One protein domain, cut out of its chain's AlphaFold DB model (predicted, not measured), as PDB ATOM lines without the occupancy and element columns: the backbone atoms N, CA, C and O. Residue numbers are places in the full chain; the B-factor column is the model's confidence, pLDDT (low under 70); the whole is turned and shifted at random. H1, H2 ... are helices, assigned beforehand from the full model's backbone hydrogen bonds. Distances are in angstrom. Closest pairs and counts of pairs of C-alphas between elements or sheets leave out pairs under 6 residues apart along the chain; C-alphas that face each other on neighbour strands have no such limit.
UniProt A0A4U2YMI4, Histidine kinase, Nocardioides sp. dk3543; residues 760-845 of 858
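Overview. This is residues 760 to 845 of the 858 residues of the protein "Histidine kinase" of Nocardioides sp. dk3543 (UniProt A0A4U2YMI4). A short helical hairpin, H3 and H4, makes the middle, with the long helices H1 and H5 on opposite sides of H3 and H2 packed on H4. Residues 807 to 829 loop out past H5. The printed part has 86 residues with five named helices, H1 to H5 in order, no named strand: all helix, compact, radius of gyration of the C-alphas 12.6 A, spans 40 by 25 by 21 A.

Arrangement. H1, residues 760 to 773, touches H3, residues 789 to 795; closest C-alphas Ala 760 and Val 791, 6.3 A. H2, residues 778 to 783, touches H4, residues 798 to 806; closest C-alphas Ser 782 and Val 804, 4.9 A. H3 and H4 form a hairpin, tilt a shallow 15 degrees; closest C-alphas Val 793 and Ala 801, 5.3 A. H5, residues 830 to 843, touches H3 at a steep 48 degrees; closest C-alphas Pro 790 and Ala 838, 5.2 A. Each helix has every O i to N i+4 pair within hydrogen-bond range.

Along the chain. H1, 19.7 A, begins at C-alpha 760 (243.690, 241.943, 283.375); H5, 20.3 A, ends at C-alpha 843 (239.334, 239.696, 263.372).

Size, cuts and confidence. The printed part has no cut. The link H4 to H5 is long; residues 809 to 823 have pLDDT under 70.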
ATOM      1  N   ALA A 760     244.815 242.837 283.663       91.50
ATOM      2  CA  ALA A 760     243.690 241.943 283.375       91.50
ATOM      3  C   ALA A 760     242.702 241.868 284.537       91.50
ATOM      4  O   ALA A 760     241.498 241.969 284.329       91.50
ATOM      5  N   TRP A 761     243.205 241.751 285.769       92.81
ATOM      6  CA  TRP A 761     242.351 241.702 286.954       92.81
ATOM      7  C   TRP A 761     241.544 242.996 287.140       92.81
ATOM      8  O   TRP A 761     240.363 242.961 287.478       92.81
ATOM      9  N   VAL A 762     242.162 244.157 286.896       92.69
ATOM     10  CA  VAL A 762     241.469 245.452 286.939       92.69
ATOM     11  C   VAL A 762     240.421 245.555 285.827       92.69
ATOM     12  O   VAL A 762     239.329 246.065 286.087       92.69
ATOM     13  N   ALA A 763     240.722 245.077 284.617       92.38
ATOM     14  CA  ALA A 763     239.767 245.054 283.511       92.38
ATOM     15  C   ALA A 763     238.551 244.184 283.851       92.38
ATOM     16  O   ALA A 763     237.425 244.670 283.786       92.38
ATOM     17  N   GLU A 764     238.781 242.957 284.325       93.44
ATOM     18  CA  GLU A 764     237.731 242.021 284.741       93.44
ATOM     19  C   GLU A 764     236.783 242.659 285.765       93.44
ATOM     20  O   GLU A 764     235.573 242.689 285.560       93.44
ATOM     21  N   ARG A 765     237.317 243.287 286.823       92.56
ATOM     22  CA  ARG A 765     236.479 243.914 287.862       92.56
ATOM     23  C   ARG A 765     235.718 245.149 287.403       92.56
ATOM     24  O   ARG A 765     234.652 245.437 287.950       92.56
ATOM     25  N   ASN A 766     236.246 245.900 286.442       91.62
ATOM     26  CA  ASN A 766     235.496 247.012 285.862       91.62
ATOM     27  C   ASN A 766     234.397 246.517 284.913       91.62
ATOM     28  O   ASN A 766     233.320 247.110 284.911       91.62
ATOM     29  N   ILE A 767     234.621 245.417 284.188       90.81
ATOM     30  CA  ILE A 767     233.599 244.776 283.347       90.81
ATOM     31  C   ILE A 767     232.486 244.171 284.218       90.81
ATOM     32  O   ILE A 767     231.315 244.451 283.973       90.81
ATOM     33  N   ASP A 768     232.819 243.474 285.311       89.88
ATOM     34  CA  ASP A 768     231.831 242.975 286.286       89.88
ATOM     35  C   ASP A 768     230.955 244.117 286.839       89.88
ATOM     36  O   ASP A 768     229.741 243.994 287.021       89.88
ATOM     37  N   ARG A 769     231.565 245.280 287.104       86.31
ATOM     38  CA  ARG A 769     230.844 246.476 287.558       86.31
ATOM     39  C   ARG A 769     229.978 247.078 286.453       86.31
ATOM     40  O   ARG A 769     228.908 247.608 286.762       86.31
ATOM     41  N   TYR A 770     230.409 247.022 285.197       82.69
ATOM     42  CA  TYR A 770     229.594 247.446 284.062       82.69
ATOM     43  C   TYR A 770     228.334 246.591 283.932       82.69
ATOM     44  O   TYR A 770     227.252 247.163 283.819       82.69
ATOM     45  N   GLU A 771     228.436 245.268 284.078       80.88
ATOM     46  CA  GLU A 771     227.266 244.375 284.082       80.88
ATOM     47  C   GLU A 771     226.238 244.784 285.161       80.88
ATOM     48  O   GLU A 771     225.030 244.701 284.941       80.88
ATOM     49  N   ALA A 772     226.700 245.301 286.307       79.88
ATOM     50  CA  ALA A 772     225.837 245.743 287.406       79.88
ATOM     51  C   ALA A 772     225.316 247.194 287.288       79.88
ATOM     52  O   ALA A 772     224.260 247.511 287.836       79.88
ATOM     53  N   THR A 773     226.058 248.100 286.641       82.31
ATOM     54  CA  THR A 773     225.800 249.559 286.692       82.31
ATOM     55  C   THR A 773     225.540 250.212 285.336       82.31
ATOM     56  O   THR A 773     225.079 251.353 285.294       82.31
ATOM     57  N   GLY A 774     225.857 249.524 284.238       79.38
ATOM     58  CA  GLY A 774     225.758 250.026 282.867       79.38
ATOM     59  C   GLY A 774     226.778 251.108 282.494       79.38
ATOM     60  O   GLY A 774     226.650 251.702 281.428       79.38
ATOM     61  N   LYS A 775     227.776 251.399 283.343       79.19
ATOM     62  CA  LYS A 775     228.823 252.403 283.076       79.19
ATOM     63  C   LYS A 775     230.183 251.736 282.897       79.19
ATOM     64  O   LYS A 775     230.643 251.058 283.815       79.19
ATOM     65  N   LEU A 776     230.819 251.957 281.750       84.44
ATOM     66  CA  LEU A 776     232.153 251.456 281.429       84.44
ATOM     67  C   LEU A 776     233.017 252.621 280.954       84.44
ATOM     68  O   LEU A 776     232.555 253.422 280.156       84.44
ATOM     69  N   ASP A 777     234.236 252.713 281.476       85.88
ATOM     70  CA  ASP A 777     235.227 253.709 281.066       85.88
ATOM     71  C   ASP A 777     236.132 253.050 280.020       85.88
ATOM     72  O   ASP A 777     237.017 252.258 280.364       85.88
ATOM     73  N   LEU A 778     235.820 253.277 278.742       83.94
ATOM     74  CA  LEU A 778     236.512 252.631 277.625       83.94
ATOM     75  C   LEU A 778     237.932 253.172 277.464       83.94
ATOM     76  O   LEU A 778     238.845 252.395 277.194       83.94
ATOM     77  N   HIS A 779     238.123 254.467 277.722       83.44
ATOM     78  CA  HIS A 779     239.431 255.111 277.696       83.44
ATOM     79  C   HIS A 779     240.379 254.515 278.744       83.44
ATOM     80  O   HIS A 779     241.522 254.173 278.454       83.44
ATOM     81  N   TYR A 780     239.897 254.292 279.971       87.12
ATOM     82  CA  TYR A 780     240.722 253.631 280.978       87.12
ATOM     83  C   TYR A 780     241.050 252.176 280.609       87.12
ATOM     84  O   TYR A 780     242.148 251.703 280.908       87.12
ATOM     85  N   LEU A 781     240.116 251.449 279.983       87.88
ATOM     86  CA  LEU A 781     240.367 250.081 279.527       87.88
ATOM     87  C   LEU A 781     241.409 250.017 278.402       87.88
ATOM     88  O   LEU A 781     242.222 249.093 278.420       87.88
ATOM     89  N   SER A 782     241.417 250.973 277.469       84.12
ATOM     90  CA  SER A 782     242.417 251.018 276.394       84.12
ATOM     91  C   SER A 782     243.818 251.333 276.935       84.12
ATOM     92  O   SER A 782     244.799 250.709 276.523       84.12
ATOM     93  N   ASP A 783     243.910 252.179 277.964       85.19
ATOM     94  CA  ASP A 783     245.154 252.504 278.676       85.19
ATOM     95  C   ASP A 783     245.766 251.325 279.469       85.19
ATOM     96  O   ASP A 783     246.950 251.360 279.829       85.19
ATOM     97  N   LEU A 784     245.001 250.266 279.775       85.94
ATOM     98  CA  LEU A 784     245.519 249.092 280.504       85.94
ATOM     99  C   LEU A 784     246.499 248.243 279.671       85.94
ATOM    100  O   LEU A 784     247.281 247.483 280.260       85.94
ATOM    101  N   GLY A 785     246.473 248.399 278.343       84.06
ATOM    102  CA  GLY A 785     247.389 247.780 277.383       84.06
ATOM    103  C   GLY A 785     247.191 246.274 277.162       84.06
ATOM    104  O   GLY A 785     246.198 245.677 277.581       84.06
ATOM    105  N   ASP A 786     248.190 245.652 276.525       85.75
ATOM    106  CA  ASP A 786     248.184 244.262 276.022       85.75
ATOM    107  C   ASP A 786     247.739 243.231 277.064       85.75
ATOM    108  O   ASP A 786     247.033 242.273 276.766       85.75
ATOM    109  N   ALA A 787     248.120 243.455 278.318       87.00
ATOM    110  CA  ALA A 787     247.847 242.560 279.430       87.00
ATOM    111  C   ALA A 787     246.347 242.379 279.718       87.00
ATOM    112  O   ALA A 787     245.943 241.309 280.172       87.00
ATOM    113  N   ALA A 788     245.536 243.417 279.486       90.50
ATOM    114  CA  ALA A 788     244.095 243.412 279.736       90.50
ATOM    115  C   ALA A 788     243.269 242.980 278.519       90.50
ATOM    116  O   ALA A 788     242.146 242.500 278.681       90.50
ATOM    117  N   PHE A 789     243.823 243.123 277.315       89.94
ATOM    118  CA  PHE A 789     243.090 242.953 276.064       89.94
ATOM    119  C   PHE A 789     242.418 241.574 275.886       89.94
ATOM    120  O   PHE A 789     241.254 241.543 275.489       89.94
ATOM    121  N   PRO A 790     243.038 240.436 276.264       91.94
ATOM    122  CA  PRO A 790     242.366 239.137 276.185       91.94
ATOM    123  C   PRO A 790     241.052 239.072 276.977       91.94
ATOM    124  O   PRO A 790     240.076 238.500 276.504       91.94
ATOM    125  N   VAL A 791     241.001 239.706 278.154       92.75
ATOM    126  CA  VAL A 791     239.789 239.755 278.990       92.75
ATOM    127  C   VAL A 791     238.716 240.634 278.348       92.75
ATOM    128  O   VAL A 791     237.531 240.315 278.420       92.75
ATOM    129  N   VAL A 792     239.126 241.729 277.704       90.88
ATOM    130  CA  VAL A 792     238.230 242.640 276.976       90.88
ATOM    131  C   VAL A 792     237.540 241.897 275.828       90.88
ATOM    132  O   VAL A 792     236.317 241.945 275.742       90.88
ATOM    133  N   VAL A 793     238.297 241.169 275.000       90.94
ATOM    134  CA  VAL A 793     237.749 240.395 273.869       90.94
ATOM    135  C   VAL A 793     236.838 239.257 274.342       90.94
ATOM    136  O   VAL A 793     235.811 238.996 273.723       90.94
ATOM    137  N   GLU A 794     237.182 238.583 275.442       91.75
ATOM    138  CA  GLU A 794     236.394 237.456 275.957       91.75
ATOM    139  C   GLU A 794     235.063 237.889 276.595       91.75
ATOM    140  O   GLU A 794     234.070 237.162 276.514       91.75
ATOM    141  N   ARG A 795     235.028 239.049 277.267       91.81
ATOM    142  CA  ARG A 795     233.905 239.441 278.141       91.81
ATOM    143  C   ARG A 795     233.027 240.560 277.574       91.81
ATOM    144  O   ARG A 795     231.903 240.714 278.050       91.81
ATOM    145  N   LEU A 796     233.497 241.346 276.603       89.25
ATOM    146  CA  LEU A 796     232.722 242.432 275.988       89.25
ATOM    147  C   LEU A 796     232.258 242.079 274.566       89.25
ATOM    148  O   LEU A 796     232.858 241.231 273.910       89.25
ATOM    149  N   PRO A 797     231.199 242.736 274.053       88.75
ATOM    150  CA  PRO A 797     230.809 242.609 272.652       88.75
ATOM    151  C   PRO A 797     231.956 242.979 271.702       88.75
ATOM    152  O   PRO A 797     232.700 243.924 271.972       88.75
ATOM    153  N   ALA A 798     232.037 242.291 270.560       86.56
ATOM    154  CA  ALA A 798     233.107 242.449 269.572       86.56
ATOM    155  C   ALA A 798     233.325 243.909 269.131       86.56
ATOM    156  O   ALA A 798     234.454 244.381 269.059       86.56
ATOM    157  N   SER A 799     232.242 244.660 268.919       84.81
ATOM    158  CA  SER A 799     232.299 246.070 268.517       84.81
ATOM    159  C   SER A 799     232.885 246.984 269.605       84.81
ATOM    160  O   SER A 799     233.639 247.908 269.303       84.81
ATOM    161  N   THR A 800     232.616 246.701 270.882       86.94
ATOM    162  CA  THR A 800     233.216 247.419 272.018       86.94
ATOM    163  C   THR A 800     234.676 247.016 272.229       86.94
ATOM    164  O   THR A 800     235.508 247.866 272.529       86.94
ATOM    165  N   ALA A 801     235.013 245.735 272.058       87.69
ATOM    166  CA  ALA A 801     236.393 245.263 272.155       87.69
ATOM    167  C   ALA A 801     237.280 245.841 271.035       87.69
ATOM    168  O   ALA A 801     238.411 246.242 271.306       87.69
ATOM    169  N   ALA A 802     236.745 245.963 269.814       84.81
ATOM    170  CA  ALA A 802     237.403 246.645 268.698       84.81
ATOM    171  C   ALA A 802     237.660 248.126 269.009       84.81
ATOM    172  O   ALA A 802     238.766 248.613 268.794       84.81
ATOM    173  N   CYS A 803     236.688 248.804 269.629       84.44
ATOM    174  CA  CYS A 803     236.853 250.179 270.099       84.44
ATOM    175  C   CYS A 803     238.026 250.334 271.090       84.44
ATOM    176  O   CYS A 803     238.854 251.230 270.956       84.44
ATOM    177  N   VAL A 804     238.139 249.427 272.069       85.56
ATOM    178  CA  VAL A 804     239.239 249.440 273.055       85.56
ATOM    179  C   VAL A 804     240.604 249.209 272.394       85.56
ATOM    180  O   VAL A 804     241.598 249.776 272.847       85.56
ATOM    181  N   TRP A 805     240.667 248.392 271.337       84.06
ATOM    182  CA  TRP A 805     241.898 248.162 270.576       84.06
ATOM    183  C   TRP A 805     242.333 249.394 269.775       84.06
ATOM    184  O   TRP A 805     243.498 249.779 269.840       84.06
ATOM    185  N   GLU A 806     241.404 250.023 269.052       78.25
ATOM    186  CA  GLU A 806     241.678 251.170 268.172       78.25
ATOM    187  C   GLU A 806     242.246 252.376 268.927       78.25
ATOM    188  O   GLU A 806     243.125 253.075 268.425       78.25
ATOM    189  N   PHE A 807     241.800 252.569 270.166       76.94
ATOM    190  CA  PHE A 807     242.282 253.618 271.062       76.94
ATOM    191  C   PHE A 807     243.358 253.150 272.050       76.94
ATOM    192  O   PHE A 807     243.755 253.895 272.950       76.94
ATOM    193  N   GLY A 808     243.809 251.903 271.918       72.94
ATOM    194  CA  GLY A 808     244.879 251.332 272.723       72.94
ATOM    195  C   GLY A 808     246.272 251.752 272.234       72.94
ATOM    196  O   GLY A 808     246.425 252.292 271.142       72.94
ATOM    197  N   PRO A 809     247.334 251.458 273.004       65.38
ATOM    198  CA  PRO A 809     248.708 251.873 272.695       65.38
ATOM    199  C   PRO A 809     249.291 251.350 271.367       65.38
ATOM    200  O   PRO A 809     250.335 251.847 270.947       65.38
ATOM    201  N   HIS A 810     248.646 250.370 270.723       63.81
ATOM    202  CA  HIS A 810     249.028 249.843 269.401       63.81
ATOM    203  C   HIS A 810     247.984 250.113 268.314       63.81
ATOM    204  O   HIS A 810     248.185 249.704 267.171       63.81
ATOM    205  N   GLY A 811     246.876 250.765 268.660       58.09
ATOM    206  CA  GLY A 811     245.906 251.240 267.690       58.09
ATOM    207  C   GLY A 811     246.459 252.486 267.011       58.09
ATOM    208  O   GLY A 811     246.699 253.507 267.655       58.09
ATOM    209  N   ASP A 812     246.694 252.413 265.705       51.53
ATOM    210  CA  ASP A 812     246.867 253.622 264.911       51.53
ATOM    211  C   ASP A 812     245.449 254.142 264.674       51.53
ATOM    212  O   ASP A 812     244.750 253.614 263.814       51.53
ATOM    213  N   GLY A 813     244.994 255.151 265.426       51.97
ATOM    214  CA  GLY A 813     243.639 255.731 265.310       51.97
ATOM    215  C   GLY A 813     243.284 256.321 263.927       51.97
ATOM    216  O   GLY A 813     242.316 257.063 263.797       51.97
ATOM    217  N   MET A 814     244.095 256.043 262.899       41.28
ATOM    218  CA  MET A 814     243.891 256.355 261.485       41.28
ATOM    219  C   MET A 814     244.075 255.152 260.529       41.28
ATOM    220  O   MET A 814     243.851 255.328 259.330       41.28
ATOM    221  N   LEU A 815     244.480 253.955 260.988       41.62
ATOM    222  CA  LEU A 815     244.674 252.766 260.138       41.62
ATOM    223  C   LEU A 815     243.712 251.621 260.519       41.62
ATOM    224  O   LEU A 815     243.458 251.408 261.701       41.62
ATOM    225  N   PRO A 816     243.208 250.838 259.541       48.41
ATOM    226  CA  PRO A 816     242.380 249.666 259.823       48.41
ATOM    227  C   PRO A 816     243.124 248.621 260.676       48.41
ATOM    228  O   PRO A 816     244.343 248.481 260.555       48.41
ATOM    229  N   MET A 817     242.383 247.804 261.443       54.53
ATOM    230  CA  MET A 817     242.892 246.694 262.287       54.53
ATOM    231  C   MET A 817     243.799 245.660 261.568       54.53
ATOM    232  O   MET A 817     244.326 244.747 262.202       54.53
ATOM    233  N   GLU A 818     243.993 245.762 260.252       47.12
ATOM    234  CA  GLU A 818     244.755 244.822 259.423       47.12
ATOM    235  C   GLU A 818     246.279 245.052 259.414       47.12
ATOM    236  O   GLU A 818     247.007 244.185 258.930       47.12
ATOM    237  N   ALA A 819     246.781 246.178 259.938       46.62
ATOM    238  CA  ALA A 819     248.157 246.641 259.697       46.62
ATOM    239  C   ALA A 819     249.215 246.298 260.776       46.62
ATOM    240  O   ALA A 819     250.335 246.799 260.686       46.62
ATOM    241  N   SER A 820     248.925 245.470 261.790       55.56
ATOM    242  CA  SER A 820     249.933 245.143 262.815       55.56
ATOM    243  C   SER A 820     250.981 244.141 262.304       55.56
ATOM    244  O   SER A 820     250.663 243.029 261.877       55.56
ATOM    245  N   GLU A 821     252.261 244.530 262.340       58.81
ATOM    246  CA  GLU A 821     253.376 243.616 262.063       58.81
ATOM    247  C   GLU A 821     253.483 242.536 263.162       58.81
ATOM    248  O   GLU A 821     253.307 242.848 264.342       58.81
ATOM    249  N   PRO A 822     253.809 241.275 262.813       61.88
ATOM    250  CA  PRO A 822     253.939 240.193 263.787       61.88
ATOM    251  C   PRO A 822     255.063 240.462 264.794       61.88
ATOM    252  O   PRO A 822     256.165 240.881 264.423       61.88
ATOM    253  N   VAL A 823     254.820 240.157 266.073       65.81
ATOM    254  CA  VAL A 823     255.785 240.416 267.151       65.81
ATOM    255  C   VAL A 823     257.107 239.682 266.935       65.81
ATOM    256  O   VAL A 823     257.228 238.458 267.028       65.81
ATOM    257  N   GLY A 824     258.165 240.462 266.714       75.25
ATOM    258  CA  GLY A 824     259.526 239.947 266.653       75.25
ATOM    259  C   GLY A 824     260.010 239.413 268.008       75.25
ATOM    260  O   GLY A 824     259.773 240.010 269.058       75.25
ATOM    261  N   LEU A 825     260.816 238.342 267.985       80.25
ATOM    262  CA  LEU A 825     261.418 237.703 269.175       80.25
ATOM    263  C   LEU A 825     262.158 238.665 270.127       80.25
ATOM    264  O   LEU A 825     262.394 238.332 271.287       80.25
ATOM    265  N   ARG A 826     262.580 239.842 269.646       80.56
ATOM    266  CA  ARG A 826     263.339 240.822 270.437       80.56
ATOM    267  C   ARG A 826     262.464 241.581 271.442       80.56
ATOM    268  O   ARG A 826     262.933 241.834 272.551       80.56
ATOM    269  N   GLU A 827     261.219 241.876 271.071       81.56
ATOM    270  CA  GLU A 827     260.218 242.570 271.902       81.56
ATOM    271  C   GLU A 827     259.164 241.629 272.481       81.56
ATOM    272  O   GLU A 827     258.134 242.068 272.988       81.56
ATOM    273  N   TRP A 828     259.394 240.324 272.374       88.38
ATOM    274  CA  TRP A 828     258.417 239.347 272.804       88.38
ATOM    275  C   TRP A 828     258.143 239.472 274.308       88.38
ATOM    276  O   TRP A 828     259.072 239.510 275.128       88.38
ATOM    277  N   THR A 829     256.860 239.512 274.648       89.69
ATOM    278  CA  THR A 829     256.334 239.426 276.009       89.69
ATOM    279  C   THR A 829     255.155 238.461 276.021       89.69
ATOM    280  O   THR A 829     254.485 238.266 275.005       89.69
ATOM    281  N   TRP A 830     254.900 237.852 277.177       89.94
ATOM    282  CA  TRP A 830     253.780 236.931 277.341       89.94
ATOM    283  C   TRP A 830     252.435 237.626 277.097       89.94
ATOM    284  O   TRP A 830     251.592 237.088 276.387       89.94
ATOM    285  N   ASP A 831     252.257 238.840 277.620       88.50
ATOM    286  CA  ASP A 831     251.031 239.618 277.407       88.50
ATOM    287  C   ASP A 831     250.776 239.950 275.944       88.50
ATOM    288  O   ASP A 831     249.664 239.753 275.463       88.50
ATOM    289  N   ARG A 832     251.805 240.398 275.217       85.50
ATOM    290  CA  ARG A 832     251.641 240.776 273.815       85.50
ATOM    291  C   ARG A 832     251.302 239.565 272.943       85.50
ATOM    292  O   ARG A 832     250.416 239.662 272.106       85.50
ATOM    293  N   ALA A 833     251.916 238.410 273.210       88.06
ATOM    294  CA  ALA A 833     251.575 237.165 272.521       88.06
ATOM    295  C   ALA A 833     250.106 236.750 272.745       88.06
ATOM    296  O   ALA A 833     249.440 236.306 271.814       88.06
ATOM    297  N   ARG A 834     249.578 236.922 273.967       89.25
ATOM    298  CA  ARG A 834     248.159 236.643 274.252       89.25
ATOM    299  C   ARG A 834     247.219 237.689 273.657       89.25
ATOM    300  O   ARG A 834     246.109 237.343 273.265       89.25
ATOM    301  N   ALA A 835     247.641 238.950 273.601       87.56
ATOM    302  CA  ALA A 835     246.873 240.013 272.966       87.56
ATOM    303  C   ALA A 835     246.749 239.793 271.451       87.56
ATOM    304  O   ALA A 835     245.655 239.948 270.919       87.56
ATOM    305  N   GLU A 836     247.819 239.365 270.770       85.75
ATOM    306  CA  GLU A 836     247.778 238.989 269.347       85.75
ATOM    307  C   GLU A 836     246.817 237.820 269.085       85.75
ATOM    308  O   GLU A 836     246.036 237.861 268.134       85.75
ATOM    309  N   GLU A 837     246.831 236.793 269.942       87.94
ATOM    310  CA  GLU A 837     245.888 235.671 269.856       87.94
ATOM    311  C   GLU A 837     244.437 236.160 270.013       87.94
ATOM    312  O   GLU A 837     243.583 235.853 269.181       87.94
ATOM    313  N   ALA A 838     244.162 237.007 271.010       88.06
ATOM    314  CA  ALA A 838     242.841 237.607 271.201       88.06
ATOM    315  C   ALA A 838     242.414 238.500 270.018       88.06
ATOM    316  O   ALA A 838     241.258 238.459 269.600       88.06
ATOM    317  N   LEU A 839     243.344 239.261 269.435       85.44
ATOM    318  CA  LEU A 839     243.090 240.084 268.252       85.44
ATOM    319  C   LEU A 839     242.740 239.222 267.035       85.44
ATOM    320  O   LEU A 839     241.854 239.588 266.266       85.44
ATOM    321  N   SER A 840     243.399 238.072 266.863       84.25
ATOM    322  CA  SER A 840     243.079 237.143 265.774       84.25
ATOM    323  C   SER A 840     241.638 236.632 265.869       84.25
ATOM    324  O   SER A 840     240.909 236.673 264.883       84.25
ATOM    325  N   HIS A 841     241.178 236.296 267.080       85.69
ATOM    326  CA  HIS A 841     239.786 235.919 267.325       85.69
ATOM    327  C   HIS A 841     238.799 237.056 267.057       85.69
ATOM    328  O   HIS A 841     237.703 236.805 266.562       85.69
ATOM    329  N   LEU A 842     239.172 238.296 267.376       84.12
ATOM    330  CA  LEU A 842     238.340 239.465 267.103       84.12
ATOM    331  C   LEU A 842     238.228 239.745 265.594       84.12
ATOM    332  O   LEU A 842     237.154 240.096 265.113       84.12
ATOM    333  N   ARG A 843     239.316 239.551 264.838       81.56
ATOM    334  CA  ARG A 843     239.334 239.696 263.372       81.56
ATOM    335  C   ARG A 843     238.438 238.671 262.677       81.56
ATOM    336  O   ARG A 843     237.745 239.035 261.733       81.56
ATOM    337  N   ASP A 844     238.399 237.437 263.177       82.50
ATOM    338  CA  ASP A 844     237.522 236.380 262.653       82.50
ATOM    339  C   ASP A 844     236.019 236.690 262.827       82.50
ATOM    340  O   ASP A 844     235.181 236.045 262.201       82.50
ATOM    341  N   GLN A 845     235.658 237.662 263.674       80.62
ATOM    342  CA  GLN A 845     234.266 238.054 263.925       80.62
ATOM    343  C   GLN A 845     233.732 239.138 262.966       80.62
ATOM    344  O   GLN A 845     232.580 239.532 263.131       80.62
TER     345      GLN A 845